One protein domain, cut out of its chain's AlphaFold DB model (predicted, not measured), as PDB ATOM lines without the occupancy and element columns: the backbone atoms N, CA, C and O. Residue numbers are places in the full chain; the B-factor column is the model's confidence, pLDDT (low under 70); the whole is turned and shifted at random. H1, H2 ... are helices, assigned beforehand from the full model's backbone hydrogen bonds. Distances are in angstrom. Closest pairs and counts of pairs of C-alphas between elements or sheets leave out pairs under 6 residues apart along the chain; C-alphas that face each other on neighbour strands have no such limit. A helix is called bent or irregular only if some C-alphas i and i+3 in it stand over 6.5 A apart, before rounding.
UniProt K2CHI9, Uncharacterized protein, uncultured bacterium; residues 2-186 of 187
ATOM      1  N   LEU A   2     -28.437 -17.628  39.803       43.03
ATOM      2  CA  LEU A   2     -28.054 -16.198  39.905       43.03
ATOM      3  C   LEU A   2     -27.122 -15.704  38.776       43.03
ATOM      4  O   LEU A   2     -27.200 -14.559  38.349       43.03
ATOM      5  N   VAL A   3     -26.256 -16.576  38.246       46.69
ATOM      6  CA  VAL A   3     -25.325 -16.216  37.153       46.69
ATOM      7  C   VAL A   3     -26.066 -15.960  35.832       46.69
ATOM      8  O   VAL A   3     -25.672 -15.094  35.058       46.69
ATOM      9  N   THR A   4     -27.176 -16.665  35.597       54.34
ATOM     10  CA  THR A   4     -28.012 -16.533  34.395       54.34
ATOM     11  C   THR A   4     -28.795 -15.220  34.368       54.34
ATOM     12  O   THR A   4     -28.907 -14.605  33.314       54.34
ATOM     13  N   THR A   5     -29.264 -14.735  35.522       56.94
ATOM     14  CA  THR A   5     -29.977 -13.453  35.642       56.94
ATOM     15  C   THR A   5     -29.058 -12.252  35.413       56.94
ATOM     16  O   THR A   5     -29.445 -11.315  34.723       56.94
ATOM     17  N   HIS A   6     -27.811 -12.289  35.900       58.47
ATOM     18  CA  HIS A   6     -26.839 -11.219  35.629       58.47
ATOM     19  C   HIS A   6     -26.471 -11.104  34.140       58.47
ATOM     20  O   HIS A   6     -26.355  -9.992  33.627       58.47
ATOM     21  N   HIS A   7     -26.347 -12.232  33.431       61.66
ATOM     22  CA  HIS A   7     -26.077 -12.234  31.988       61.66
ATOM     23  C   HIS A   7     -27.264 -11.697  31.171       61.66
ATOM     24  O   HIS A   7     -27.058 -10.973  30.200       61.66
ATOM     25  N   GLN A   8     -28.502 -11.990  31.581       64.56
ATOM     26  CA  GLN A   8     -29.712 -11.505  30.905       64.56
ATOM     27  C   GLN A   8     -29.911  -9.990  31.054       64.56
ATOM     28  O   GLN A   8     -30.266  -9.322  30.086       64.56
ATOM     29  N   ILE A   9     -29.618  -9.426  32.230       70.12
ATOM     30  CA  ILE A   9     -29.699  -7.973  32.455       70.12
ATOM     31  C   ILE A   9     -28.614  -7.235  31.656       70.12
ATOM     32  O   ILE A   9     -28.898  -6.214  31.033       70.12
ATOM     33  N   ALA A  10     -27.384  -7.760  31.616       72.44
ATOM     34  CA  ALA A  10     -26.311  -7.178  30.810       72.44
ATOM     35  C   ALA A  10     -26.654  -7.181  29.308       72.44
ATOM     36  O   ALA A  10     -26.483  -6.164  28.637       72.44
ATOM     37  N   ALA A  11     -27.209  -8.287  28.798       69.12
ATOM     38  CA  ALA A  11     -27.689  -8.377  27.420       69.12
ATOM     39  C   ALA A  11     -28.815  -7.368  27.131       69.12
ATOM     40  O   ALA A  11     -28.769  -6.689  26.109       69.12
ATOM     41  N   ALA A  12     -29.771  -7.195  28.051       70.88
ATOM     42  CA  ALA A  12     -30.850  -6.212  27.917       70.88
ATOM     43  C   ALA A  12     -30.339  -4.755  27.868       70.88
ATOM     44  O   ALA A  12     -30.864  -3.940  27.108       70.88
ATOM     45  N   ILE A  13     -29.299  -4.420  28.640       75.00
ATOM     46  CA  ILE A  13     -28.683  -3.081  28.639       75.00
ATOM     47  C   ILE A  13     -27.921  -2.819  27.331       75.00
ATOM     48  O   ILE A  13     -27.992  -1.721  26.779       75.00
ATOM     49  N   ILE A  14     -27.208  -3.818  26.807       76.38
ATOM     50  CA  ILE A  14     -26.502  -3.694  25.523       76.38
ATOM     51  C   ILE A  14     -27.514  -3.536  24.380       76.38
ATOM     52  O   ILE A  14     -27.358  -2.649  23.541       76.38
ATOM     53  N   ALA A  15     -28.582  -4.333  24.402       71.81
ATOM     54  CA  ALA A  15     -29.662  -4.317  23.425       71.81
ATOM     55  C   ALA A  15     -30.350  -2.943  23.307       71.81
ATOM     56  O   ALA A  15     -30.583  -2.448  22.203       71.81
ATOM     57  N   ILE A  16     -30.636  -2.272  24.429       80.50
ATOM     58  CA  ILE A  16     -31.315  -0.966  24.391       80.50
ATOM     59  C   ILE A  16     -30.404   0.176  23.919       80.50
ATOM     60  O   ILE A  16     -30.897   1.204  23.451       80.50
ATOM     61  N   ASN A  17     -29.079   0.013  23.988       84.25
ATOM     62  CA  ASN A  17     -28.135   1.066  23.611       84.25
ATOM     63  C   ASN A  17     -28.274   1.469  22.134       84.25
ATOM     64  O   ASN A  17     -28.224   2.655  21.810       84.25
ATOM     65  N   ALA A  18     -28.530   0.507  21.242       82.81
ATOM     66  CA  ALA A  18     -28.773   0.787  19.827       82.81
ATOM     67  C   ALA A  18     -30.000   1.699  19.626       82.81
ATOM     68  O   ALA A  18     -29.941   2.676  18.872       82.81
ATOM     69  N   VAL A  19     -31.090   1.444  20.357       87.19
ATOM     70  CA  VAL A  19     -32.314   2.267  20.345       87.19
ATOM     71  C   VAL A  19     -32.040   3.667  20.897       87.19
ATOM     72  O   VAL A  19     -32.485   4.661  20.327       87.19
ATOM     73  N   ILE A  20     -31.285   3.765  21.995       90.50
ATOM     74  CA  ILE A  20     -30.980   5.045  22.647       90.50
ATOM     75  C   ILE A  20     -30.124   5.925  21.736       90.50
ATOM     76  O   ILE A  20     -30.472   7.082  21.504       90.50
ATOM     77  N   VAL A  21     -29.029   5.391  21.190       92.31
ATOM     78  CA  VAL A  21     -28.115   6.157  20.327       92.31
ATOM     79  C   VAL A  21     -28.838   6.643  19.072       92.31
ATOM     80  O   VAL A  21     -28.749   7.824  18.731       92.31
ATOM     81  N   THR A  22     -29.605   5.769  18.417       92.75
ATOM     82  CA  THR A  22     -30.382   6.139  17.221       92.75
ATOM     83  C   THR A  22     -31.477   7.152  17.553       92.75
ATOM     84  O   THR A  22     -31.650   8.130  16.828       92.75
ATOM     85  N   GLY A  23     -32.147   7.005  18.699       94.50
ATOM     86  CA  GLY A  23     -33.109   7.978  19.215       94.50
ATOM     87  C   GLY A  23     -32.494   9.356  19.471       94.50
ATOM     88  O   GLY A  23     -33.062  10.369  19.061       94.50
ATOM     89  N   ILE A  24     -31.306   9.418  20.080       96.12
ATOM     90  CA  ILE A  24     -30.579  10.677  20.304       96.12
ATOM     91  C   ILE A  24     -30.225  11.325  18.965       96.12
ATOM     92  O   ILE A  24     -30.514  12.504  18.765       96.12
ATOM     93  N   LEU A  25     -29.645  10.572  18.027       96.56
ATOM     94  CA  LEU A  25     -29.279  11.095  16.707       96.56
ATOM     95  C   LEU A  25     -30.501  11.567  15.912       96.56
ATOM     96  O   LEU A  25     -30.437  12.605  15.244       96.56
ATOM     97  N   PHE A  26     -31.625  10.861  16.024       97.00
ATOM     98  CA  PHE A  26     -32.904  11.268  15.451       97.00
ATOM     99  C   PHE A  26     -33.372  12.613  16.027       97.00
ATOM    100  O   PHE A  26     -33.645  13.544  15.268       97.00
ATOM    101  N   ILE A  27     -33.400  12.761  17.357       97.44
ATOM    102  CA  ILE A  27     -33.825  14.001  18.032       97.44
ATOM    103  C   ILE A  27     -32.876  15.161  17.706       97.44
ATOM    104  O   ILE A  27     -33.328  16.268  17.404       97.44
ATOM    105  N   VAL A  28     -31.563  14.930  17.725       97.75
ATOM    106  CA  VAL A  28     -30.560  15.939  17.355       97.75
ATOM    107  C   VAL A  28     -30.787  16.403  15.918       97.75
ATOM    108  O   VAL A  28     -30.877  17.603  15.665       97.75
ATOM    109  N   SER A  29     -30.979  15.477  14.980       97.81
ATOM    110  CA  SER A  29     -31.251  15.824  13.583       97.81
ATOM    111  C   SER A  29     -32.548  16.629  13.448       97.81
ATOM    112  O   SER A  29     -32.561  17.698  12.832       97.81
ATOM    113  N   LEU A  30     -33.621  16.184  14.107       97.00
ATOM    114  CA  LEU A  30     -34.934  16.828  14.069       97.00
ATOM    115  C   LEU A  30     -34.924  18.245  14.664       97.00
ATOM    116  O   LEU A  30     -35.626  19.130  14.175       97.00
ATOM    117  N   THR A  31     -34.129  18.479  15.707       97.56
ATOM    118  CA  THR A  31     -34.030  19.782  16.385       97.56
ATOM    119  C   THR A  31     -33.085  20.758  15.682       97.56
ATOM    120  O   THR A  31     -33.261  21.975  15.800       97.56
ATOM    121  N   LEU A  32     -32.095  20.260  14.937       97.88
ATOM    122  CA  LEU A  32     -31.135  21.091  14.208       97.88
ATOM    123  C   LEU A  32     -31.633  21.515  12.819       97.88
ATOM    124  O   LEU A  32     -31.396  22.660  12.431       97.88
ATOM    125  N   LEU A  33     -32.364  20.659  12.095       97.31
ATOM    126  CA  LEU A  33     -32.879  20.952  10.744       97.31
ATOM    127  C   LEU A  33     -33.711  22.253  10.627       97.31
ATOM    128  O   LEU A  33     -33.626  22.924   9.593       97.31
ATOM    129  N   PRO A  34     -34.532  22.660  11.617       96.88
ATOM    130  CA  PRO A  34     -35.292  23.910  11.534       96.88
ATOM    131  C   PRO A  34     -34.442  25.171  11.727       96.88
ATOM    132  O   PRO A  34     -34.924  26.275  11.476       96.88
ATOM    133  N   ARG A  35     -33.193  25.054  12.196       97.19
ATOM    134  CA  ARG A  35     -32.368  26.220  12.528       97.19
ATOM    135  C   ARG A  35     -31.894  26.921  11.256       97.19
ATOM    136  O   ARG A  35     -31.229  26.315  10.418       97.19
ATOM    137  N   ARG A  36     -32.129  28.237  11.171       94.88
ATOM    138  CA  ARG A  36     -31.693  29.084  10.041       94.88
ATOM    139  C   ARG A  36     -30.202  28.950   9.726       94.88
ATOM    140  O   ARG A  36     -29.830  28.987   8.562       94.88
ATOM    141  N   ASN A  37     -29.352  28.781  10.744       96.88
ATOM    142  CA  ASN A  37     -27.913  28.616  10.530       96.88
ATOM    143  C   ASN A  37     -27.588  27.320   9.771       96.88
ATOM    144  O   ASN A  37     -26.779  27.328   8.855       96.88
ATOM    145  N   ILE A  38     -28.272  26.221  10.106       97.12
ATOM    146  CA  ILE A  38     -28.091  24.933   9.427       97.12
ATOM    147  C   ILE A  38     -28.602  25.003   7.989       97.12
ATOM    148  O   ILE A  38     -27.926  24.533   7.083       97.12
ATOM    149  N   GLN A  39     -29.748  25.646   7.761       96.06
ATOM    150  CA  GLN A  39     -30.342  25.769   6.423       96.06
ATOM    151  C   GLN A  39     -29.473  26.565   5.437       96.06
ATOM    152  O   GLN A  39     -29.565  26.345   4.236       96.06
ATOM    153  N   LYS A  40     -28.584  27.445   5.919       95.50
ATOM    154  CA  LYS A  40     -27.592  28.132   5.070       95.50
ATOM    155  C   LYS A  40     -26.458  27.211   4.604       95.50
ATOM    156  O   LYS A  40     -25.815  27.495   3.597       95.50
ATOM    157  N   HIS A  41     -26.197  26.124   5.326       96.12
ATOM    158  CA  HIS A  41     -25.113  25.187   5.043       96.12
ATOM    159  C   HIS A  41     -25.667  23.893   4.444       96.12
ATOM    160  O   HIS A  41     -25.877  22.904   5.145       96.12
ATOM    161  N   ILE A  42     -25.849  23.900   3.121       95.75
ATOM    162  CA  ILE A  42     -26.445  22.813   2.326       95.75
ATOM    163  C   ILE A  42     -25.904  21.421   2.698       95.75
ATOM    164  O   ILE A  42     -26.683  20.491   2.898       95.75
ATOM    165  N   TYR A  43     -24.584  21.270   2.845       96.50
ATOM    166  CA  TYR A  43     -23.973  19.976   3.172       96.50
ATOM    167  C   TYR A  43     -24.352  19.471   4.568       96.50
ATOM    168  O   TYR A  43     -24.711  18.305   4.719       96.50
ATOM    169  N   ILE A  44     -24.325  20.347   5.577       97.12
ATOM    170  CA  ILE A  44     -24.687  19.997   6.958       97.12
ATOM    171  C   ILE A  44     -26.182  19.689   7.036       97.12
ATOM    172  O   ILE A  44     -26.582  18.709   7.657       97.12
ATOM    173  N   PHE A  45     -27.008  20.492   6.365       97.62
ATOM    174  CA  PHE A  45     -28.440  20.247   6.272       97.62
ATOM    175  C   PHE A  45     -28.739  18.882   5.631       97.62
ATOM    176  O   PHE A  45     -29.518  18.109   6.184       97.62
ATOM    177  N   SER A  46     -28.089  18.555   4.510       97.50
ATOM    178  CA  SER A  46     -28.266  17.266   3.830       97.50
ATOM    179  C   SER A  46     -27.809  16.095   4.703       97.50
ATOM    180  O   SER A  46     -28.530  15.106   4.816       97.50
ATOM    181  N   LEU A  47     -26.663  16.225   5.383       97.94
ATOM    182  CA  LEU A  47     -26.171  15.221   6.327       97.94
ATOM    183  C   LEU A  47     -27.180  14.971   7.454       97.94
ATOM    184  O   LEU A  47     -27.509  13.822   7.728       97.94
ATOM    185  N   LEU A  48     -27.703  16.030   8.077       98.19
ATOM    186  CA  LEU A  48     -28.692  15.918   9.154       98.19
ATOM    187  C   LEU A  48     -30.025  15.354   8.657       98.19
ATOM    188  O   LEU A  48     -30.665  14.589   9.371       98.19
ATOM    189  N   PHE A  49     -30.447  15.691   7.437       98.31
ATOM    190  CA  PHE A  49     -31.652  15.119   6.843       98.31
ATOM    191  C   PHE A  49     -31.500  13.612   6.633       98.31
ATOM    192  O   PHE A  49     -32.356  12.843   7.064       98.31
ATOM    193  N   TRP A  50     -30.398  13.166   6.032       98.00
ATOM    194  CA  TRP A  50     -30.164  11.736   5.835       98.00
ATOM    195  C   TRP A  50     -29.900  11.005   7.150       98.00
ATOM    196  O   TRP A  50     -30.362   9.880   7.310       98.00
ATOM    197  N   ALA A  51     -29.263  11.651   8.129       97.38
ATOM    198  CA  ALA A  51     -29.152  11.117   9.482       97.38
ATOM    199  C   ALA A  51     -30.536  10.934  10.123       97.38
ATOM    200  O   ALA A  51     -30.790   9.876  10.691       97.38
ATOM    201  N   LEU A  52     -31.455  11.895   9.986       98.00
ATOM    202  CA  LEU A  52     -32.840  11.757  10.446       98.00
ATOM    203  C   LEU A  52     -33.533  10.553   9.785       98.00
ATOM    204  O   LEU A  52     -34.127   9.729  10.476       98.00
ATOM    205  N   VAL A  53     -33.432  10.448   8.455       97.00
ATOM    206  CA  VAL A  53     -34.045   9.379   7.651       97.00
ATOM    207  C   VAL A  53     -33.474   8.007   8.012       97.00
ATOM    208  O   VAL A  53     -34.230   7.052   8.131       97.00
ATOM    209  N   ILE A  54     -32.165   7.886   8.222       95.31
ATOM    210  CA  ILE A  54     -31.530   6.607   8.564       95.31
ATOM    211  C   ILE A  54     -31.847   6.214  10.009       95.31
ATOM    212  O   ILE A  54     -32.195   5.067  10.271       95.31
ATOM    213  N   ASN A  55     -31.789   7.157  10.953       95.19
ATOM    214  CA  ASN A  55     -32.016   6.855  12.370       95.19
ATOM    215  C   ASN A  55     -33.485   6.557  12.707       95.19
ATOM    216  O   ASN A  55     -33.749   6.009  13.772       95.19
ATOM    217  N   VAL A  56     -34.445   6.849  11.819       95.12
ATOM    218  CA  VAL A  56     -35.833   6.393  12.011       95.12
ATOM    219  C   VAL A  56     -35.999   4.894  11.735       95.12
ATOM    220  O   VAL A  56     -36.935   4.294  12.258       95.12
ATOM    221  N   ILE A  57     -35.106   4.274  10.950       92.94
ATOM    222  CA  ILE A  57     -35.223   2.859  10.561       92.94
ATOM    223  C   ILE A  57     -35.125   1.949  11.790       92.94
ATOM    224  O   ILE A  57     -36.060   1.176  12.000       92.94
ATOM    225  N   PRO A  58     -34.089   2.056  12.653       90.12
ATOM    226  CA  PRO A  58     -34.014   1.223  13.847       90.12
ATOM    227  C   PRO A  58     -35.171   1.507  14.806       90.12
ATOM    228  O   PRO A  58     -35.741   0.573  15.352       90.12
ATOM    229  N   LEU A  59     -35.597   2.767  14.961       91.38
ATOM    230  CA  LEU A  59     -36.761   3.101  15.793       91.38
ATOM    231  C   LEU A  59     -38.033   2.404  15.293       91.38
ATOM    232  O   LEU A  59     -38.768   1.825  16.088       91.38
ATOM    233  N   MET A  60     -38.272   2.407  13.979       91.31
ATOM    234  CA  MET A  60     -39.384   1.681  13.368       91.31
ATOM    235  C   MET A  60     -39.242   0.173  13.587       91.31
ATOM    236  O   MET A  60     -40.199  -0.473  14.009       91.31
ATOM    237  N   GLN A  61     -38.055  -0.389  13.367       88.00
ATOM    238  CA  GLN A  61     -37.792  -1.815  13.544       88.00
ATOM    239  C   GLN A  61     -38.057  -2.259  14.984       88.00
ATOM    240  O   GLN A  61     -38.868  -3.156  15.199       88.00
ATOM    241  N   TYR A  62     -37.443  -1.581  15.954       87.56
ATOM    242  CA  TYR A  62     -37.503  -1.917  17.371       87.56
ATOM    243  C   TYR A  62     -38.884  -1.690  17.990       87.56
ATOM    244  O   TYR A  62     -39.358  -2.517  18.766       87.56
ATOM    245  N   PHE A  63     -39.564  -0.598  17.639       90.00
ATOM    246  CA  PHE A  63     -40.855  -0.279  18.242       90.00
ATOM    247  C   PHE A  63     -42.058  -0.910  17.550       90.00
ATOM    248  O   PHE A  63     -43.126  -0.960  18.155       90.00
ATOM    249  N   THR A  64     -41.916  -1.385  16.310       88.44
ATOM    250  CA  THR A  64     -43.048  -1.956  15.564       88.44
ATOM    251  C   THR A  64     -42.796  -3.404  15.167       88.44
ATOM    252  O   THR A  64     -43.470  -4.300  15.669       88.44
ATOM    253  N   LEU A  65     -41.812  -3.664  14.306       83.50
ATOM    254  CA  LEU A  65     -41.661  -4.964  13.651       83.50
ATOM    255  C   LEU A  65     -41.135  -6.053  14.589       83.50
ATOM    256  O   LEU A  65     -41.606  -7.188  14.525       83.50
ATOM    257  N   THR A  66     -40.196  -5.719  15.475       83.00
ATOM    258  CA  THR A  66     -39.561  -6.679  16.393       83.00
ATOM    259  C   THR A  66     -40.131  -6.634  17.806       83.00
ATOM    260  O   THR A  66     -39.716  -7.436  18.635       83.00
ATOM    261  N   ALA A  67     -41.100  -5.759  18.097       85.25
ATOM    262  CA  ALA A  67     -41.604  -5.571  19.460       85.25
ATOM    263  C   ALA A  67     -42.159  -6.865  20.081       85.25
ATOM    264  O   ALA A  67     -41.993  -7.093  21.273       85.25
ATOM    265  N   PHE A  68     -42.775  -7.725  19.264       83.81
ATOM    266  CA  PHE A  68     -43.309  -9.032  19.668       83.81
ATOM    267  C   PHE A  68     -42.369 -10.203  19.351       83.81
ATOM    268  O   PHE A  68     -42.775 -11.359  19.468       83.81
ATOM    269  N   SER A  69     -41.155  -9.929  18.881       79.50
ATOM    270  CA  SER A  69     -40.161 -10.961  18.616       79.50
ATOM    271  C   SER A  69     -39.546 -11.417  19.935       79.50
ATOM    272  O   SER A  69     -39.160 -10.591  20.757       79.50
ATOM    273  N   ASN A  70     -39.424 -12.730  20.125       74.25
ATOM    274  CA  ASN A  70     -38.649 -13.279  21.244       74.25
ATOM    275  C   ASN A  70     -37.139 -13.213  20.969       74.25
ATOM    276  O   ASN A  70     -36.341 -13.286  21.897       74.25
ATOM    277  N   GLU A  71     -36.775 -13.039  19.697       71.88
ATOM    278  CA  GLU A  71     -35.406 -12.935  19.207       71.88
ATOM    279  C   GLU A  71     -35.038 -11.473  18.920       71.88
ATOM    280  O   GLU A  71     -35.878 -10.682  18.470       71.88
ATOM    281  N   GLY A  72     -33.768 -11.124  19.128       75.19
ATOM    282  CA  GLY A  72     -33.235  -9.781  18.903       75.19
ATOM    283  C   GLY A  72     -33.358  -8.849  20.111       75.19
ATOM    284  O   GLY A  72     -33.910  -9.202  21.153       75.19
ATOM    285  N   ASP A  73     -32.826  -7.636  19.967       77.06
ATOM    286  CA  ASP A  73     -32.574  -6.709  21.081       77.06
ATOM    287  C   ASP A  73     -33.817  -6.407  21.937       77.06
ATOM    288  O   ASP A  73     -33.769  -6.458  23.167       77.06
ATOM    289  N   VAL A  74     -34.964  -6.142  21.305       80.38
ATOM    290  CA  VAL A  74     -36.214  -5.829  22.024       80.38
ATOM    291  C   VAL A  74     -36.824  -7.070  22.676       80.38
ATOM    292  O   VAL A  74     -37.387  -6.971  23.768       80.38
ATOM    293  N   GLY A  75     -36.653  -8.244  22.069       78.94
ATOM    294  CA  GLY A  75     -37.023  -9.521  22.676       78.94
ATOM    295  C   GLY A  75     -36.213  -9.783  23.941       78.94
ATOM    296  O   GLY A  75     -36.784  -9.998  25.008       78.94
ATOM    297  N   HIS A  76     -34.885  -9.654  23.868       81.62
ATOM    298  CA  HIS A  76     -34.008  -9.785  25.036       81.62
ATOM    299  C   HIS A  76     -34.322  -8.759  26.129       81.62
ATOM    300  O   HIS A  76     -34.289  -9.102  27.308       81.62
ATOM    301  N   PHE A  77     -34.671  -7.526  25.758       82.31
ATOM    302  CA  PHE A  77     -35.076  -6.492  26.707       82.31
ATOM    303  C   PHE A  77     -36.400  -6.823  27.412       82.31
ATOM    304  O   PHE A  77     -36.474  -6.792  28.640       82.31
ATOM    305  N   THR A  78     -37.444  -7.161  26.654       84.88
ATOM    306  CA  THR A  78     -38.782  -7.439  27.204       84.88
ATOM    307  C   THR A  78     -38.806  -8.723  28.030       84.88
ATOM    308  O   THR A  78     -39.322  -8.707  29.147       84.88
ATOM    309  N   HIS A  79     -38.168  -9.798  27.554       81.50
ATOM    310  CA  HIS A  79     -38.010 -11.044  28.314       81.50
ATOM    311  C   HIS A  79     -37.088 -10.876  29.520       81.50
ATOM    312  O   HIS A  79     -37.420 -11.334  30.610       81.50
ATOM    313  N   GLY A  80     -35.957 -10.181  29.358       78.62
ATOM    314  CA  GLY A  80     -34.984  -9.961  30.430       78.62
ATOM    315  C   GLY A  80     -35.527  -9.126  31.591       78.62
ATOM    316  O   GLY A  80     -35.125  -9.338  32.734       78.62
ATOM    317  N   LEU A  81     -36.465  -8.212  31.323       81.75
ATOM    318  CA  LEU A  81     -37.135  -7.396  32.342       81.75
ATOM    319  C   LEU A  81     -38.529  -7.907  32.733       81.75
ATOM    320  O   LEU A  81     -39.175  -7.298  33.585       81.75
ATOM    321  N   ASN A  82     -38.999  -9.005  32.132       85.69
ATOM    322  CA  ASN A  82     -40.353  -9.535  32.312       85.69
ATOM    323  C   ASN A  82     -41.454  -8.472  32.072       85.69
ATOM    324  O   ASN A  82     -42.440  -8.386  32.807       85.69
ATOM    325  N   ILE A  83     -41.267  -7.628  31.053       86.94
ATOM    326  CA  ILE A  83     -42.207  -6.570  30.661       86.94
ATOM    327  C   ILE A  83     -43.014  -7.052  29.458       86.94
ATOM    328  O   ILE A  83     -42.468  -7.597  28.502       86.94
ATOM    329  N   SER A  84     -44.325  -6.798  29.469       89.88
ATOM    330  CA  SER A  84     -45.165  -7.104  28.311       89.88
ATOM    331  C   SER A  84     -44.719  -6.307  27.069       89.88
ATOM    332  O   SER A  84     -44.633  -5.078  27.154       89.88
ATOM    333  N   PRO A  85     -44.534  -6.954  25.900       88.81
ATOM    334  CA  PRO A  85     -44.239  -6.297  24.621       88.81
ATOM    335  C   PRO A  85     -45.139  -5.107  24.275       88.81
ATOM    336  O   PRO A  85     -44.701  -4.145  23.643       88.81
ATOM    337  N   TRP A  86     -46.394  -5.129  24.735       91.56
ATOM    338  CA  TRP A  86     -47.366  -4.056  24.520       91.56
ATOM    339  C   TRP A  86     -46.914  -2.699  25.068       91.56
ATOM    340  O   TRP A  86     -47.227  -1.670  24.466       91.56
ATOM    341  N   TRP A  87     -46.138  -2.685  26.156       90.75
ATOM    342  CA  TRP A  87     -45.594  -1.458  26.744       90.75
ATOM    343  C   TRP A  87     -44.513  -0.804  25.888       90.75
ATOM    344  O   TRP A  87     -44.291   0.395  26.013       90.75
ATOM    345  N   VAL A  88     -43.864  -1.566  25.008       89.88
ATOM    346  CA  VAL A  88     -42.913  -1.037  24.024       89.88
ATOM    347  C   VAL A  88     -43.654  -0.689  22.735       89.88
ATOM    348  O   VAL A  88     -43.509   0.414  22.206       89.88
ATOM    349  N   PHE A  89     -44.508  -1.603  22.270       91.50
ATOM    350  CA  PHE A  89     -45.202  -1.493  20.994       91.50
ATOM    351  C   PHE A  89     -46.146  -0.289  20.916       91.50
ATOM    352  O   PHE A  89     -46.066   0.481  19.963       91.50
ATOM    353  N   MET A  90     -47.032  -0.094  21.896       94.31
ATOM    354  CA  MET A  90     -48.049   0.966  21.835       94.31
ATOM    355  C   MET A  90     -47.445   2.380  21.804       94.31
ATOM    356  O   MET A  90     -47.698   3.107  20.839       94.31
ATOM    357  N   PRO A  91     -46.629   2.802  22.793       94.44
ATOM    358  CA  PRO A  91     -46.030   4.135  22.759       94.44
ATOM    359  C   PRO A  91     -45.010   4.268  21.625       94.44
ATOM    360  O   PRO A  91     -44.966   5.299  20.954       94.44
ATOM    361  N   GLY A  92     -44.234   3.215  21.361       93.06
ATOM    362  CA  GLY A  92     -43.244   3.207  20.295       93.06
ATOM    363  C   GLY A  92     -43.871   3.381  18.908       93.06
ATOM    364  O   GLY A  92     -43.388   4.184  18.112       93.06
ATOM    365  N   THR A  93     -45.002   2.726  18.636       93.31
ATOM    366  CA  THR A  93     -45.742   2.885  17.374       93.31
ATOM    367  C   THR A  93     -46.246   4.314  17.199       93.31
ATOM    368  O   THR A  93     -46.109   4.877  16.116       93.31
ATOM    369  N   VAL A  94     -46.773   4.943  18.257       95.56
ATOM    370  CA  VAL A  94     -47.196   6.354  18.202       95.56
ATOM    371  C   VAL A  94     -46.013   7.259  17.852       95.56
ATOM    372  O   VAL A  94     -46.132   8.108  16.966       95.56
ATOM    373  N   ILE A  95     -44.854   7.048  18.483       95.06
ATOM    374  CA  ILE A  95     -43.623   7.799  18.193       95.06
ATOM    375  C   ILE A  95     -43.213   7.624  16.726       95.06
ATOM    376  O   ILE A  95     -42.934   8.613  16.050       95.06
ATOM    377  N   VAL A  96     -43.220   6.392  16.213       94.69
ATOM    378  CA  VAL A  96     -42.850   6.084  14.822       94.69
ATOM    379  C   VAL A  96     -43.812   6.737  13.833       94.69
ATOM    380  O   VAL A  96     -43.364   7.367  12.876       94.69
ATOM    381  N   VAL A  97     -45.124   6.664  14.068       95.56
ATOM    382  CA  VAL A  97     -46.127   7.306  13.202       95.56
ATOM    383  C   VAL A  97     -45.922   8.820  13.163       95.56
ATOM    384  O   VAL A  97     -45.902   9.406  12.081       95.56
ATOM    385  N   LEU A  98     -45.710   9.457  14.318       96.62
ATOM    386  CA  LEU A  98     -45.440  10.895  14.393       96.62
ATOM    387  C   LEU A  98     -44.116  11.271  13.714       96.62
ATOM    388  O   LEU A  98     -44.050  12.293  13.027       96.62
ATOM    389  N   ALA A  99     -43.079  10.445  13.863       96.44
ATOM    390  CA  ALA A  99     -41.789  10.633  13.212       96.44
ATOM    391  C   ALA A  99     -41.914  10.561  11.685       96.44
ATOM    392  O   ALA A  99     -41.492  11.491  10.996       96.44
ATOM    393  N   LEU A 100     -42.547   9.511  11.152       96.50
ATOM    394  CA  LEU A 100     -42.781   9.353   9.715       96.50
ATOM    395  C   LEU A 100     -43.634  10.498   9.170       96.50
ATOM    396  O   LEU A 100     -43.263  11.122   8.174       96.50
ATOM    397  N   TRP A 101     -44.730  10.832   9.856       96.69
ATOM    398  CA  TRP A 101     -45.567  11.970   9.494       96.69
ATOM    399  C   TRP A 101     -44.736  13.247   9.389       96.69
ATOM    400  O   TRP A 101     -44.778  13.931   8.367       96.69
ATOM    401  N   ARG A 102     -43.924  13.555  10.405       97.00
ATOM    402  CA  ARG A 102     -43.082  14.754  10.430       97.00
ATOM    403  C   ARG A 102     -42.021  14.752   9.327       97.00
ATOM    404  O   ARG A 102     -41.839  15.786   8.683       97.00
ATOM    405  N   ILE A 103     -41.351  13.623   9.084       97.81
ATOM    406  CA  ILE A 103     -40.355  13.486   8.010       97.81
ATOM    407  C   ILE A 103     -40.995  13.823   6.661       97.81
ATOM    408  O   ILE A 103     -40.489  14.680   5.937       97.81
ATOM    409  N   PHE A 104     -42.126  13.197   6.339       97.25
ATOM    410  CA  PHE A 104     -42.726  13.293   5.008       97.25
ATOM    411  C   PHE A 104     -43.584  14.543   4.784       97.25
ATOM    412  O   PHE A 104     -43.746  14.969   3.644       97.25
ATOM    413  N   THR A 105     -44.112  15.165   5.838       96.25
ATOM    414  CA  THR A 105     -44.948  16.372   5.699       96.25
ATOM    415  C   THR A 105     -44.210  17.669   5.977       96.25
ATOM    416  O   THR A 105     -44.672  18.724   5.554       96.25
ATOM    417  N   VAL A 106     -43.062  17.622   6.658       97.19
ATOM    418  CA  VAL A 106     -42.317  18.831   7.028       97.19
ATOM    419  C   VAL A 106     -40.876  18.768   6.551       97.19
ATOM    420  O   VAL A 106     -40.430  19.656   5.827       97.19
ATOM    421  N   GLU A 107     -40.126  17.745   6.951       97.69
ATOM    422  CA  GLU A 107     -38.670  17.756   6.765       97.69
ATOM    423  C   GLU A 107     -38.275  17.532   5.299       97.69
ATOM    424  O   GLU A 107     -37.372  18.203   4.800       97.69
ATOM    425  N   ILE A 108     -39.012  16.699   4.560       96.88
ATOM    426  CA  ILE A 108     -38.793  16.522   3.119       96.88
ATOM    427  C   ILE A 108     -39.168  17.772   2.312       96.88
ATOM    428  O   ILE A 108     -38.503  18.115   1.338       96.88
ATOM    429  N   ILE A 109     -40.199  18.501   2.745       96.25
ATOM    430  CA  ILE A 109     -40.612  19.755   2.107       96.25
ATOM    431  C   ILE A 109     -39.553  20.822   2.333       96.25
ATOM    432  O   ILE A 109     -39.156  21.512   1.394       96.25
ATOM    433  N   ARG A 110     -39.040  20.909   3.563       96.31
ATOM    434  CA  ARG A 110     -37.907  21.773   3.879       96.31
ATOM    435  C   ARG A 110     -36.685  21.400   3.048       96.31
ATOM    436  O   ARG A 110     -35.995  22.293   2.572       96.31
ATOM    437  N   TYR A 111     -36.442  20.112   2.815       96.94
ATOM    438  CA  TYR A 111     -35.369  19.672   1.928       96.94
ATOM    439  C   TYR A 111     -35.543  20.203   0.502       96.94
ATOM    440  O   TYR A 111     -34.580  20.692  -0.079       96.94
ATOM    441  N   TYR A 112     -36.762  20.198  -0.044       95.44
ATOM    442  CA  TYR A 112     -37.036  20.785  -1.361       95.44
ATOM    443  C   TYR A 112     -36.840  22.301  -1.426       95.44
ATOM    444  O   TYR A 112     -36.552  22.809  -2.506       95.44
ATOM    445  N   ALA A 113     -37.048  23.007  -0.313       93.88
ATOM    446  CA  ALA A 113     -36.884  24.456  -0.237       93.88
ATOM    447  C   ALA A 113     -35.415  24.870  -0.055       93.88
ATOM    448  O   ALA A 113     -34.962  25.828  -0.671       93.88
ATOM    449  N   VAL A 114     -34.664  24.135   0.770       95.25
ATOM    450  CA  VAL A 114     -33.256  24.436   1.076       95.25
ATOM    451  C   VAL A 114     -32.324  23.977  -0.044       95.25
ATOM    452  O   VAL A 114     -31.354  24.661  -0.368       95.25
ATOM    453  N   MET A 115     -32.594  22.815  -0.641       94.69
ATOM    454  CA  MET A 115     -31.776  22.306  -1.736       94.69
ATOM    455  C   MET A 115     -32.168  22.995  -3.047       94.69
ATOM    456  O   MET A 115     -33.361  23.161  -3.305       94.69
ATOM    457  N   PRO A 116     -31.208  23.326  -3.931       89.62
ATOM    458  CA  PRO A 116     -31.471  23.985  -5.212       89.62
ATOM    459  C   PRO A 116     -32.090  23.028  -6.255       89.62
ATOM    460  O   PRO A 116     -31.622  22.908  -7.385       89.62
ATOM    461  N   ILE A 117     -33.151  22.307  -5.883       91.06
ATOM    462  CA  ILE A 117     -33.859  21.337  -6.722       91.06
ATOM    463  C   ILE A 117     -35.077  22.032  -7.335       91.06
ATOM    464  O   ILE A 117     -36.176  22.060  -6.767       91.06
ATOM    465  N   SER A 118     -34.878  22.594  -8.525       88.31
ATOM    466  CA  SER A 118     -35.937  23.244  -9.305       88.31
ATOM    467  C   SER A 118     -36.826  22.244 -10.049       88.31
ATOM    468  O   SER A 118     -38.010  22.505 -10.266       88.31
ATOM    469  N   SER A 119     -36.289  21.077 -10.417       95.38
ATOM    470  CA  SER A 119     -37.012  20.095 -11.219       95.38
ATOM    471  C   SER A 119     -37.978  19.250 -10.379       95.38
ATOM    472  O   SER A 119     -37.639  18.725  -9.315       95.38
ATOM    473  N   LEU A 120     -39.195  19.051 -10.898       94.75
ATOM    474  CA  LEU A 120     -40.184  18.156 -10.285       94.75
ATOM    475  C   LEU A 120     -39.647  16.719 -10.175       94.75
ATOM    476  O   LEU A 120     -39.878  16.041  -9.174       94.75
ATOM    477  N   TRP A 121     -38.899  16.276 -11.188       96.25
ATOM    478  CA  TRP A 121     -38.252  14.967 -11.207       96.25
ATOM    479  C   TRP A 121     -37.221  14.802 -10.092       96.25
ATOM    480  O   TRP A 121     -37.246  13.777  -9.416       96.25
ATOM    481  N   GLY A 122     -36.387  15.813  -9.824       96.56
ATOM    482  CA  GLY A 122     -35.432  15.767  -8.716       96.56
ATOM    483  C   GLY A 122     -36.126  15.630  -7.359       96.56
ATOM    484  O   GLY A 122     -35.735  14.805  -6.538       96.56
ATOM    485  N   ARG A 123     -37.229  16.358  -7.143       96.88
ATOM    486  CA  ARG A 123     -38.016  16.251  -5.899       96.88
ATOM    487  C   ARG A 123     -38.655  14.868  -5.740       96.88
ATOM    488  O   ARG A 123     -38.637  14.307  -4.645       96.88
ATOM    489  N   ARG A 124     -39.178  14.294  -6.832       97.25
ATOM    490  CA  ARG A 124     -39.712  12.920  -6.849       97.25
ATOM    491  C   ARG A 124     -38.627  11.891  -6.568       97.25
ATOM    492  O   ARG A 124     -38.880  10.965  -5.810       97.25
ATOM    493  N   PHE A 125     -37.437  12.069  -7.136       97.25
ATOM    494  CA  PHE A 125     -36.300  11.193  -6.878       97.25
ATOM    495  C   PHE A 125     -35.917  11.198  -5.396       97.25
ATOM    496  O   PHE A 125     -35.792  10.133  -4.810       97.25
ATOM    497  N   ILE A 126     -35.838  12.369  -4.756       97.25
ATOM    498  CA  ILE A 126     -35.572  12.465  -3.311       97.25
ATOM    499  C   ILE A 126     -36.677  11.804  -2.476       97.25
ATOM    500  O   ILE A 126     -36.364  11.115  -1.510       97.25
ATOM    501  N   LEU A 127     -37.955  11.961  -2.849       97.50
ATOM    502  CA  LEU A 127     -39.061  11.257  -2.181       97.50
ATOM    503  C   LEU A 127     -38.914   9.741  -2.287       97.50
ATOM    504  O   LEU A 127     -39.025   9.046  -1.282       97.50
ATOM    505  N   ILE A 128     -38.653   9.241  -3.496       96.94
ATOM    506  CA  ILE A 128     -38.439   7.815  -3.745       96.94
ATOM    507  C   ILE A 128     -37.230   7.327  -2.956       96.94
ATOM    508  O   ILE A 128     -37.320   6.284  -2.329       96.94
ATOM    509  N   LEU A 129     -36.135   8.087  -2.936       96.69
ATOM    510  CA  LEU A 129     -34.929   7.720  -2.208       96.69
ATOM    511  C   LEU A 129     -35.187   7.669  -0.698       96.69
ATOM    512  O   LEU A 129     -34.808   6.694  -0.073       96.69
ATOM    513  N   ALA A 130     -35.893   8.644  -0.118       96.94
ATOM    514  CA  ALA A 130     -36.251   8.624   1.302       96.94
ATOM    515  C   ALA A 130     -37.194   7.458   1.652       96.94
ATOM    516  O   ALA A 130     -36.983   6.776   2.654       96.94
ATOM    517  N   LEU A 131     -38.207   7.198   0.816       95.88
ATOM    518  CA  LEU A 131     -39.106   6.049   0.975       95.88
ATOM    519  C   LEU A 131     -38.342   4.732   0.863       95.88
ATOM    520  O   LEU A 131     -38.512   3.857   1.702       95.88
ATOM    521  N   PHE A 132     -37.484   4.606  -0.144       93.56
ATOM    522  CA  PHE A 132     -36.645   3.438  -0.338       93.56
ATOM    523  C   PHE A 132     -35.722   3.252   0.865       93.56
ATOM    524  O   PHE A 132     -35.729   2.191   1.464       93.56
ATOM    525  N   THR A 133     -35.008   4.285   1.309       93.56
ATOM    526  CA  THR A 133     -34.156   4.198   2.498       93.56
ATOM    527  C   THR A 133     -34.945   3.735   3.721       93.56
ATOM    528  O   THR A 133     -34.504   2.808   4.379       93.56
ATOM    529  N   ILE A 134     -36.126   4.287   4.006       93.38
ATOM    530  CA  ILE A 134     -36.893   3.908   5.205       93.38
ATOM    531  C   ILE A 134     -37.489   2.498   5.094       93.38
ATOM    532  O   ILE A 134     -37.339   1.685   6.004       93.38
ATOM    533  N   PHE A 135     -38.177   2.205   3.991       90.44
ATOM    534  CA  PHE A 135     -38.991   0.997   3.854       90.44
ATOM    535  C   PHE A 135     -38.246  -0.180   3.233       90.44
ATOM    536  O   PHE A 135     -38.671  -1.304   3.436       90.44
ATOM    537  N   TRP A 136     -37.148   0.025   2.506       85.19
ATOM    538  CA  TRP A 136     -36.313  -1.079   2.020       85.19
ATOM    539  C   TRP A 136     -35.318  -1.530   3.085       85.19
ATOM    540  O   TRP A 136     -35.203  -2.723   3.358       85.19
ATOM    541  N   PHE A 137     -34.605  -0.593   3.722       80.69
ATOM    542  CA  PHE A 137     -33.532  -0.963   4.651       80.69
ATOM    543  C   PHE A 137     -34.031  -1.602   5.941       80.69
ATOM    544  O   PHE A 137     -33.268  -2.319   6.585       80.69
ATOM    545  N   ILE A 138     -35.308  -1.426   6.290       78.44
ATOM    546  CA  ILE A 138     -35.872  -2.148   7.430       78.44
ATOM    547  C   ILE A 138     -35.876  -3.675   7.229       78.44
ATOM    548  O   ILE A 138     -35.926  -4.416   8.203       78.44
ATOM    549  N   TYR A 139     -35.770  -4.147   5.982       75.19
ATOM    550  CA  TYR A 139     -35.663  -5.567   5.641       75.19
ATOM    551  C   TYR A 139     -34.217  -6.050   5.459       75.19
ATOM    552  O   TYR A 139     -34.001  -7.247   5.290       75.19
ATOM    553  N   SER A 140     -33.227  -5.148   5.460       69.25
ATOM    554  CA  SER A 140     -31.821  -5.494   5.194       69.25
ATOM    555  C   SER A 140     -30.957  -5.608   6.453       69.25
ATOM    556  O   SER A 140     -29.896  -6.230   6.409       69.25
ATOM    557  N   HIS A 141     -31.383  -5.032   7.580       63.00
ATOM    558  CA  HIS A 141     -30.597  -4.966   8.818       63.00
ATOM    559  C   HIS A 141     -30.845  -6.163   9.746       63.00
ATOM    560  O   HIS A 141     -31.448  -6.026  10.810       63.00
ATOM    561  N   GLY A 142     -30.379  -7.348   9.332       59.56
ATOM    562  CA  GLY A 142     -30.244  -8.552  10.175       59.56
ATOM    563  C   GLY A 142     -31.545  -9.195  10.682       59.56
ATOM    564  O   GLY A 142     -31.521 -10.330  11.146       59.56
ATOM    565  N   TYR A 143     -32.678  -8.508  10.557       66.19
ATOM    566  CA  TYR A 143     -34.011  -8.987  10.894       66.19
ATOM    567  C   TYR A 143     -34.911  -8.787   9.680       66.19
ATOM    568  O   TYR A 143     -35.247  -7.659   9.320       66.19
ATOM    569  N   ASN A 144     -35.313  -9.888   9.051       73.75
ATOM    570  CA  ASN A 144     -36.352  -9.863   8.037       73.75
ATOM    571  C   ASN A 144     -37.636 -10.452   8.645       73.75
ATOM    572  O   ASN A 144     -37.715 -11.675   8.821       73.75
ATOM    573  N   PRO A 145     -38.660  -9.626   8.941       68.88
ATOM    574  CA  PRO A 145     -39.926 -10.112   9.493       68.88
ATOM    575  C   PRO A 145     -40.664 -11.074   8.550       68.88
ATOM    576  O   PRO A 145     -41.594 -11.750   8.988       68.88
ATOM    577  N   LEU A 146     -40.281 -11.132   7.268       73.44
ATOM    578  CA  LEU A 146     -40.909 -11.979   6.256       73.44
ATOM    579  C   LEU A 146     -40.258 -13.363   6.123       73.44
ATOM    580  O   LEU A 146     -40.955 -14.286   5.705       73.44
ATOM    581  N   THR A 147     -38.973 -13.525   6.466       68.44
ATOM    582  CA  THR A 147     -38.224 -14.770   6.190       68.44
ATOM    583  C   THR A 147     -37.608 -15.426   7.423       68.44
ATOM    584  O   THR A 147     -37.860 -16.607   7.631       68.44
ATOM    585  N   ASP A 148     -36.858 -14.700   8.262       55.69
ATOM    586  CA  ASP A 148     -35.831 -15.366   9.092       55.69
ATOM    587  C   ASP A 148     -36.015 -15.269  10.616       55.69
ATOM    588  O   ASP A 148     -35.395 -16.031  11.350       55.69
ATOM    589  N   THR A 149     -36.870 -14.378  11.132       52.75
ATOM    590  CA  THR A 149     -36.971 -14.128  12.596       52.75
ATOM    591  C   THR A 149     -38.360 -13.689  13.086       52.75
ATOM    592  O   THR A 149     -38.603 -13.576  14.287       52.75
ATOM    593  N   GLY A 150     -39.319 -13.476  12.181       52.91
ATOM    594  CA  GLY A 150     -40.713 -13.176  12.512       52.91
ATOM    595  C   GLY A 150     -41.566 -14.441  12.580       52.91
ATOM    596  O   GLY A 150     -42.359 -14.691  11.678       52.91
ATOM    597  N   THR A 151     -41.440 -15.269  13.618       56.84
ATOM    598  CA  THR A 151     -42.334 -16.439  13.788       56.84
ATOM    599  C   THR A 151     -43.767 -16.036  14.148       56.84
ATOM    600  O   THR A 151     -44.705 -16.805  13.932       56.84
ATOM    601  N   ASN A 152     -43.962 -14.801  14.615       73.62
ATOM    602  CA  ASN A 152     -45.226 -14.344  15.171       73.62
ATOM    603  C   ASN A 152     -46.039 -13.564  14.123       73.62
ATOM    604  O   ASN A 152     -45.564 -12.594  13.530       73.62
ATOM    605  N   LEU A 153     -47.296 -13.979  13.923       82.12
ATOM    606  CA  LEU A 153     -48.253 -13.376  12.986       82.12
ATOM    607  C   LEU A 153     -48.322 -11.828  13.044       82.12
ATOM    608  O   LEU A 153     -48.363 -11.218  11.973       82.12
ATOM    609  N   PRO A 154     -48.271 -11.164  14.221       82.06
ATOM    610  CA  PRO A 154     -48.300  -9.702  14.300       82.06
ATOM    611  C   PRO A 154     -47.153  -9.013  13.550       82.06
ATOM    612  O   PRO A 154     -47.402  -8.081  12.787       82.06
ATOM    613  N   SER A 155     -45.914  -9.493  13.690       80.75
ATOM    614  CA  SER A 155     -44.742  -8.910  13.018       80.75
ATOM    615  C   SER A 155     -44.846  -9.006  11.495       80.75
ATOM    616  O   SER A 155     -44.510  -8.054  10.790       80.75
ATOM    617  N   LYS A 156     -45.390 -10.118  10.976       83.69
ATOM    618  CA  LYS A 156     -45.649 -10.297   9.537       83.69
ATOM    619  C   LYS A 156     -46.705  -9.323   9.020       83.69
ATOM    620  O   LYS A 156     -46.507  -8.704   7.977       83.69
ATOM    621  N   ILE A 157     -47.808  -9.160   9.754       87.31
ATOM    622  CA  ILE A 157     -48.869  -8.208   9.394       87.31
ATOM    623  C   ILE A 157     -48.309  -6.781   9.364       87.31
ATOM    624  O   ILE A 157     -48.532  -6.060   8.393       87.31
ATOM    625  N   LEU A 158     -47.540  -6.384  10.379       87.31
ATOM    626  CA  LEU A 158     -46.932  -5.052  10.450       87.31
ATOM    627  C   LEU A 158     -45.926  -4.805   9.319       87.31
ATOM    628  O   LEU A 158     -45.902  -3.713   8.753       87.31
ATOM    629  N   ALA A 159     -45.150  -5.821   8.934       86.56
ATOM    630  CA  ALA A 159     -44.260  -5.739   7.781       86.56
ATOM    631  C   ALA A 159     -45.045  -5.481   6.485       86.56
ATOM    632  O   ALA A 159     -44.760  -4.519   5.770       86.56
ATOM    633  N   ILE A 160     -46.107  -6.250   6.228       88.06
ATOM    634  CA  ILE A 160     -46.979  -6.044   5.061       88.06
ATOM    635  C   ILE A 160     -47.594  -4.639   5.077       88.06
ATOM    636  O   ILE A 160     -47.572  -3.948   4.059       88.06
ATOM    637  N   ILE A 161     -48.084  -4.176   6.232       90.62
ATOM    638  CA  ILE A 161     -48.605  -2.810   6.383       90.62
ATOM    639  C   ILE A 161     -47.529  -1.785   6.010       90.62
ATOM    640  O   ILE A 161     -47.819  -0.865   5.251       90.62
ATOM    641  N   SER A 162     -46.285  -1.949   6.467       88.50
ATOM    642  CA  SER A 162     -45.203  -1.012   6.139       88.50
ATOM    643  C   SER A 162     -44.914  -0.951   4.629       88.50
ATOM    644  O   SER A 162     -44.729   0.140   4.088       88.50
ATOM    645  N   ILE A 163     -44.983  -2.086   3.921       89.19
ATOM    646  CA  ILE A 163     -44.854  -2.143   2.453       89.19
ATOM    647  C   ILE A 163     -45.983  -1.360   1.783       89.19
ATOM    648  O   ILE A 163     -45.730  -0.604   0.847       89.19
ATOM    649  N   LEU A 164     -47.219  -1.503   2.267       92.25
ATOM    650  CA  LEU A 164     -48.384  -0.802   1.721       92.25
ATOM    651  C   LEU A 164     -48.385   0.699   2.048       92.25
ATOM    652  O   LEU A 164     -48.914   1.499   1.276       92.25
ATOM    653  N   VAL A 165     -47.766   1.107   3.156       92.94
ATOM    654  CA  VAL A 165     -47.647   2.519   3.547       92.94
ATOM    655  C   VAL A 165     -46.735   3.295   2.591       92.94
ATOM    656  O   VAL A 165     -47.025   4.453   2.290       92.94
ATOM    657  N   ALA A 166     -45.679   2.681   2.053       93.12
ATOM    658  CA  ALA A 166     -44.750   3.348   1.138       93.12
ATOM    659  C   ALA A 166     -45.420   3.973  -0.116       93.12
ATOM    660  O   ALA A 166     -45.231   5.174  -0.346       93.12
ATOM    661  N   PRO A 167     -46.234   3.250  -0.921       94.75
ATOM    662  CA  PRO A 167     -46.925   3.847  -2.065       94.75
ATOM    663  C   PRO A 167     -47.979   4.879  -1.645       94.75
ATOM    664  O   PRO A 167     -48.158   5.881  -2.338       94.75
ATOM    665  N   ILE A 168     -48.637   4.699  -0.494       95.00
ATOM    666  CA  ILE A 168     -49.587   5.684   0.043       95.00
ATOM    667  C   ILE A 168     -48.864   7.005   0.333       95.00
ATOM    668  O   ILE A 168     -49.289   8.064  -0.137       95.00
ATOM    669  N   LEU A 169     -47.732   6.953   1.037       95.81
ATOM    670  CA  LEU A 169     -46.913   8.128   1.329       95.81
ATOM    671  C   LEU A 169     -46.377   8.783   0.056       95.81
ATOM    672  O   LEU A 169     -46.383  10.011  -0.029       95.81
ATOM    673  N   TYR A 170     -45.993   7.999  -0.955       96.31
ATOM    674  CA  TYR A 170     -45.599   8.538  -2.257       96.31
ATOM    675  C   TYR A 170     -46.720   9.362  -2.908       96.31
ATOM    676  O   TYR A 170     -46.478  10.457  -3.417       96.31
ATOM    677  N   VAL A 171     -47.957   8.859  -2.888       96.31
ATOM    678  CA  VAL A 171     -49.119   9.528  -3.499       96.31
ATOM    679  C   VAL A 171     -49.531  10.784  -2.726       96.31
ATOM    680  O   VAL A 171     -49.888  11.797  -3.344       96.31
ATOM    681  N   ILE A 172     -49.481  10.728  -1.392       95.88
ATOM    682  CA  ILE A 172     -49.840  11.845  -0.506       95.88
ATOM    683  C   ILE A 172     -48.786  12.953  -0.584       95.88
ATOM    684  O   ILE A 172     -49.141  14.117  -0.772       95.88
ATOM    685  N   CYS A 173     -47.505  12.593  -0.494       95.88
ATOM    686  CA  CYS A 173     -46.380  13.527  -0.390       95.88
ATOM    687  C   CYS A 173     -45.740  13.862  -1.742       95.88
ATOM    688  O   CYS A 173     -44.656  14.440  -1.791       95.88
ATOM    689  N   ASN A 174     -46.398  13.515  -2.855       96.31
ATOM    690  CA  ASN A 174     -45.874  13.800  -4.184       96.31
ATOM    691  C   ASN A 174     -45.672  15.317  -4.365       96.31
ATOM    692  O   ASN A 174     -46.622  16.079  -4.171       96.31
ATOM    693  N   PRO A 175     -44.496  15.777  -4.828       95.06
ATOM    694  CA  PRO A 175     -44.222  17.203  -5.011       95.06
ATOM    695  C   PRO A 175     -45.119  17.896  -6.047       95.06
ATOM    696  O   PRO A 175     -45.127  19.124  -6.121       95.06
ATOM    697  N   SER A 176     -45.892  17.152  -6.849       95.31
ATOM    698  CA  SER A 176     -46.899  17.738  -7.742       95.31
ATOM    699  C   SER A 176     -48.193  18.158  -7.035       95.31
ATOM    700  O   SER A 176     -48.998  18.848  -7.660       95.31
ATOM    701  N   ARG A 177     -48.414  17.761  -5.774       95.75
ATOM    702  CA  ARG A 177     -49.605  18.116  -4.987       95.75
ATOM    703  C   ARG A 177     -49.573  19.582  -4.563       95.75
ATOM    704  O   ARG A 177     -48.526  20.104  -4.182       95.75
ATOM    705  N   ASP A 178     -50.735  20.225  -4.560       96.00
ATOM    706  CA  ASP A 178     -50.824  21.667  -4.299       96.00
ATOM    707  C   ASP A 178     -50.466  22.030  -2.860       96.00
ATOM    708  O   ASP A 178     -49.784  23.027  -2.638       96.00
ATOM    709  N   TRP A 179     -50.810  21.176  -1.891       95.75
ATOM    710  CA  TRP A 179     -50.409  21.381  -0.499       95.75
ATOM    711  C   TRP A 179     -48.882  21.351  -0.329       95.75
ATOM    712  O   TRP A 179     -48.338  22.153   0.431       95.75
ATOM    713  N   VAL A 180     -48.174  20.487  -1.072       94.44
ATOM    714  CA  VAL A 180     -46.704  20.426  -1.047       94.44
ATOM    715  C   VAL A 180     -46.124  21.695  -1.659       94.44
ATOM    716  O   VAL A 180     -45.285  22.339  -1.038       94.44
ATOM    717  N   LYS A 181     -46.610  22.112  -2.837       93.88
ATOM    718  CA  LYS A 181     -46.166  23.356  -3.494       93.88
ATOM    719  C   LYS A 181     -46.376  24.581  -2.601       93.88
ATOM    720  O   LYS A 181     -45.444  25.361  -2.420       93.88
ATOM    721  N   ALA A 182     -47.564  24.712  -2.012       93.38
ATOM    722  CA  ALA A 182     -47.901  25.798  -1.098       93.38
ATOM    723  C   ALA A 182     -47.015  25.790   0.156       93.38
ATOM    724  O   ALA A 182     -46.673  26.845   0.679       93.38
ATOM    725  N   SER A 183     -46.618  24.607   0.633       93.12
ATOM    726  CA  SER A 183     -45.745  24.471   1.802       93.12
ATOM    727  C   SER A 183     -44.290  24.825   1.488       93.12
ATOM    728  O   SER A 183     -43.633  25.424   2.331       93.12
ATOM    729  N   ILE A 184     -43.798  24.524   0.280       90.81
ATOM    730  CA  ILE A 184     -42.452  24.929  -0.173       90.81
ATOM    731  C   ILE A 184     -42.329  26.456  -0.207       90.81
ATOM    732  O   ILE A 184     -41.319  26.983   0.224       90.81
ATOM    733  N   GLN A 185     -43.365  27.166  -0.666       88.94
ATOM    734  CA  GLN A 185     -43.360  28.635  -0.762       88.94
ATOM    735  C   GLN A 185     -43.319  29.359   0.593       88.94
ATOM    736  O   GLN A 185     -43.101  30.566   0.631       88.94
ATOM    737  N   ARG A 186     -43.573  28.653   1.701       86.00
ATOM    738  CA  ARG A 186     -43.533  29.222   3.059       86.00
ATOM    739  C   ARG A 186     -42.135  29.201   3.684       86.00
ATOM    740  O   ARG A 186     -41.977  29.749   4.774       86.00
TER     741      ARG A 186
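Overview. This is residues 2 to 186 of the 187 residues of an uncharacterized protein of uncultured bacterium (UniProt K2CHI9). Four long helices, H3, H5, H6 and H7, form an up-and-down bundle, loose where H5 comes close to H6 and H7, and the longest helix, H1, packs on H3 and runs along the length of the whole. At one end lie the short helices H2, at the turn between H1 and H3, and H8, set across H5; at the other end the short H4 packs on H1. The printed part has 185 residues with eight named helices, H1 to H8 in chain order, and no named strand: the class is all helix. It is compact, with a radius of gyration of the C-alphas of 18.2 A, and elongated, spanning 62 by 34 by 24 A.

Along the chain. H1, residues 2 to 32, begins with C-alpha 2 at (-28.054, -16.198, 39.905) and is 45.4 A long. H2 is residues 36 to 40; H3, residues 42 to 65, is 33.6 A long. H4 is residues 73 to 80. H5, residues 86 to 114, is 39.5 A long, with C-alpha 86 at (-47.366, -4.056, 24.520). It has a kink of 28 degrees near residue 103 and is only just irregular: C-alphas 105 and 108 are 6.7 A apart. H6, residues 120 to 137, is 25.2 A long. H7, residues 153 to 172, is 28.6 A long, with a kink of 28 degrees near residue 166. H8, residues 178 to 184, ends with C-alpha 184 at (-42.452, 24.929, -0.173).

Arrangement. H3 is the hub, touching five helices. In the bundle of H3, H5, H6 and H7, up and down, each helix runs against the one before it. H3 touches H5, opposite ways at a shallow tilt of 22 degrees; their closest C-alphas, Phe 63 and Gly 92, are 4.7 A apart. Residues 53 to 57 of H3 touch residues 130 to 137 of H6, closest at the C-alphas of Ile 57 and Ile 134, 5.7 A. H6 and H7 form a helical hairpin at a shallow tilt of 6 degrees; their closest C-alphas, Leu 131 and Ala 166, are 6.3 A apart. Residues 64 to 65 of H3 touch residues 155 to 159 of H7, closest at the C-alphas of Leu 65 and Ser 155, 5.0 A. H5 and H6 are close but not clearly touching, with the C-alphas of Tyr 112 and Arg 123 closest at 6.5 A. H1 touches H3 with residues 18 to 32 alone, opposite ways at 37 degrees, only just steep; the C-alphas of Phe 26 and Leu 52 are closest, at 5.0 A. Residues 8 to 16 of H1 touch H4, closest at the C-alphas of Ala 12 and Phe 77, 4.4 A. H2 and H3 only just touch, only at the corner, with the C-alphas of Ile 38 and Phe 45 closest at 5.7 A. H8 touches H5, about perpendicular at 76 degrees, with the C-alphas of Ala 113 and Ile 184 closest at 5.6 A. Every O i to N i+4 pair is within hydrogen-bond range in H2, H4, H6 and H8; H1 has 25 of 27, H3 17 of 20, H5 22 of 25 and H7 14 of 16.

Size, cuts and confidence. The two C-alphas farthest apart, Leu 2 and Ser 118, are 63.6 A apart. The printed part has no cut. The link from H6 to H7, residues 138 to 152, is long. The mean pLDDT of the printed part is 87.8; residues 2 to 8, 11, 140 to 143, 145 and 147 to 151 are under 70.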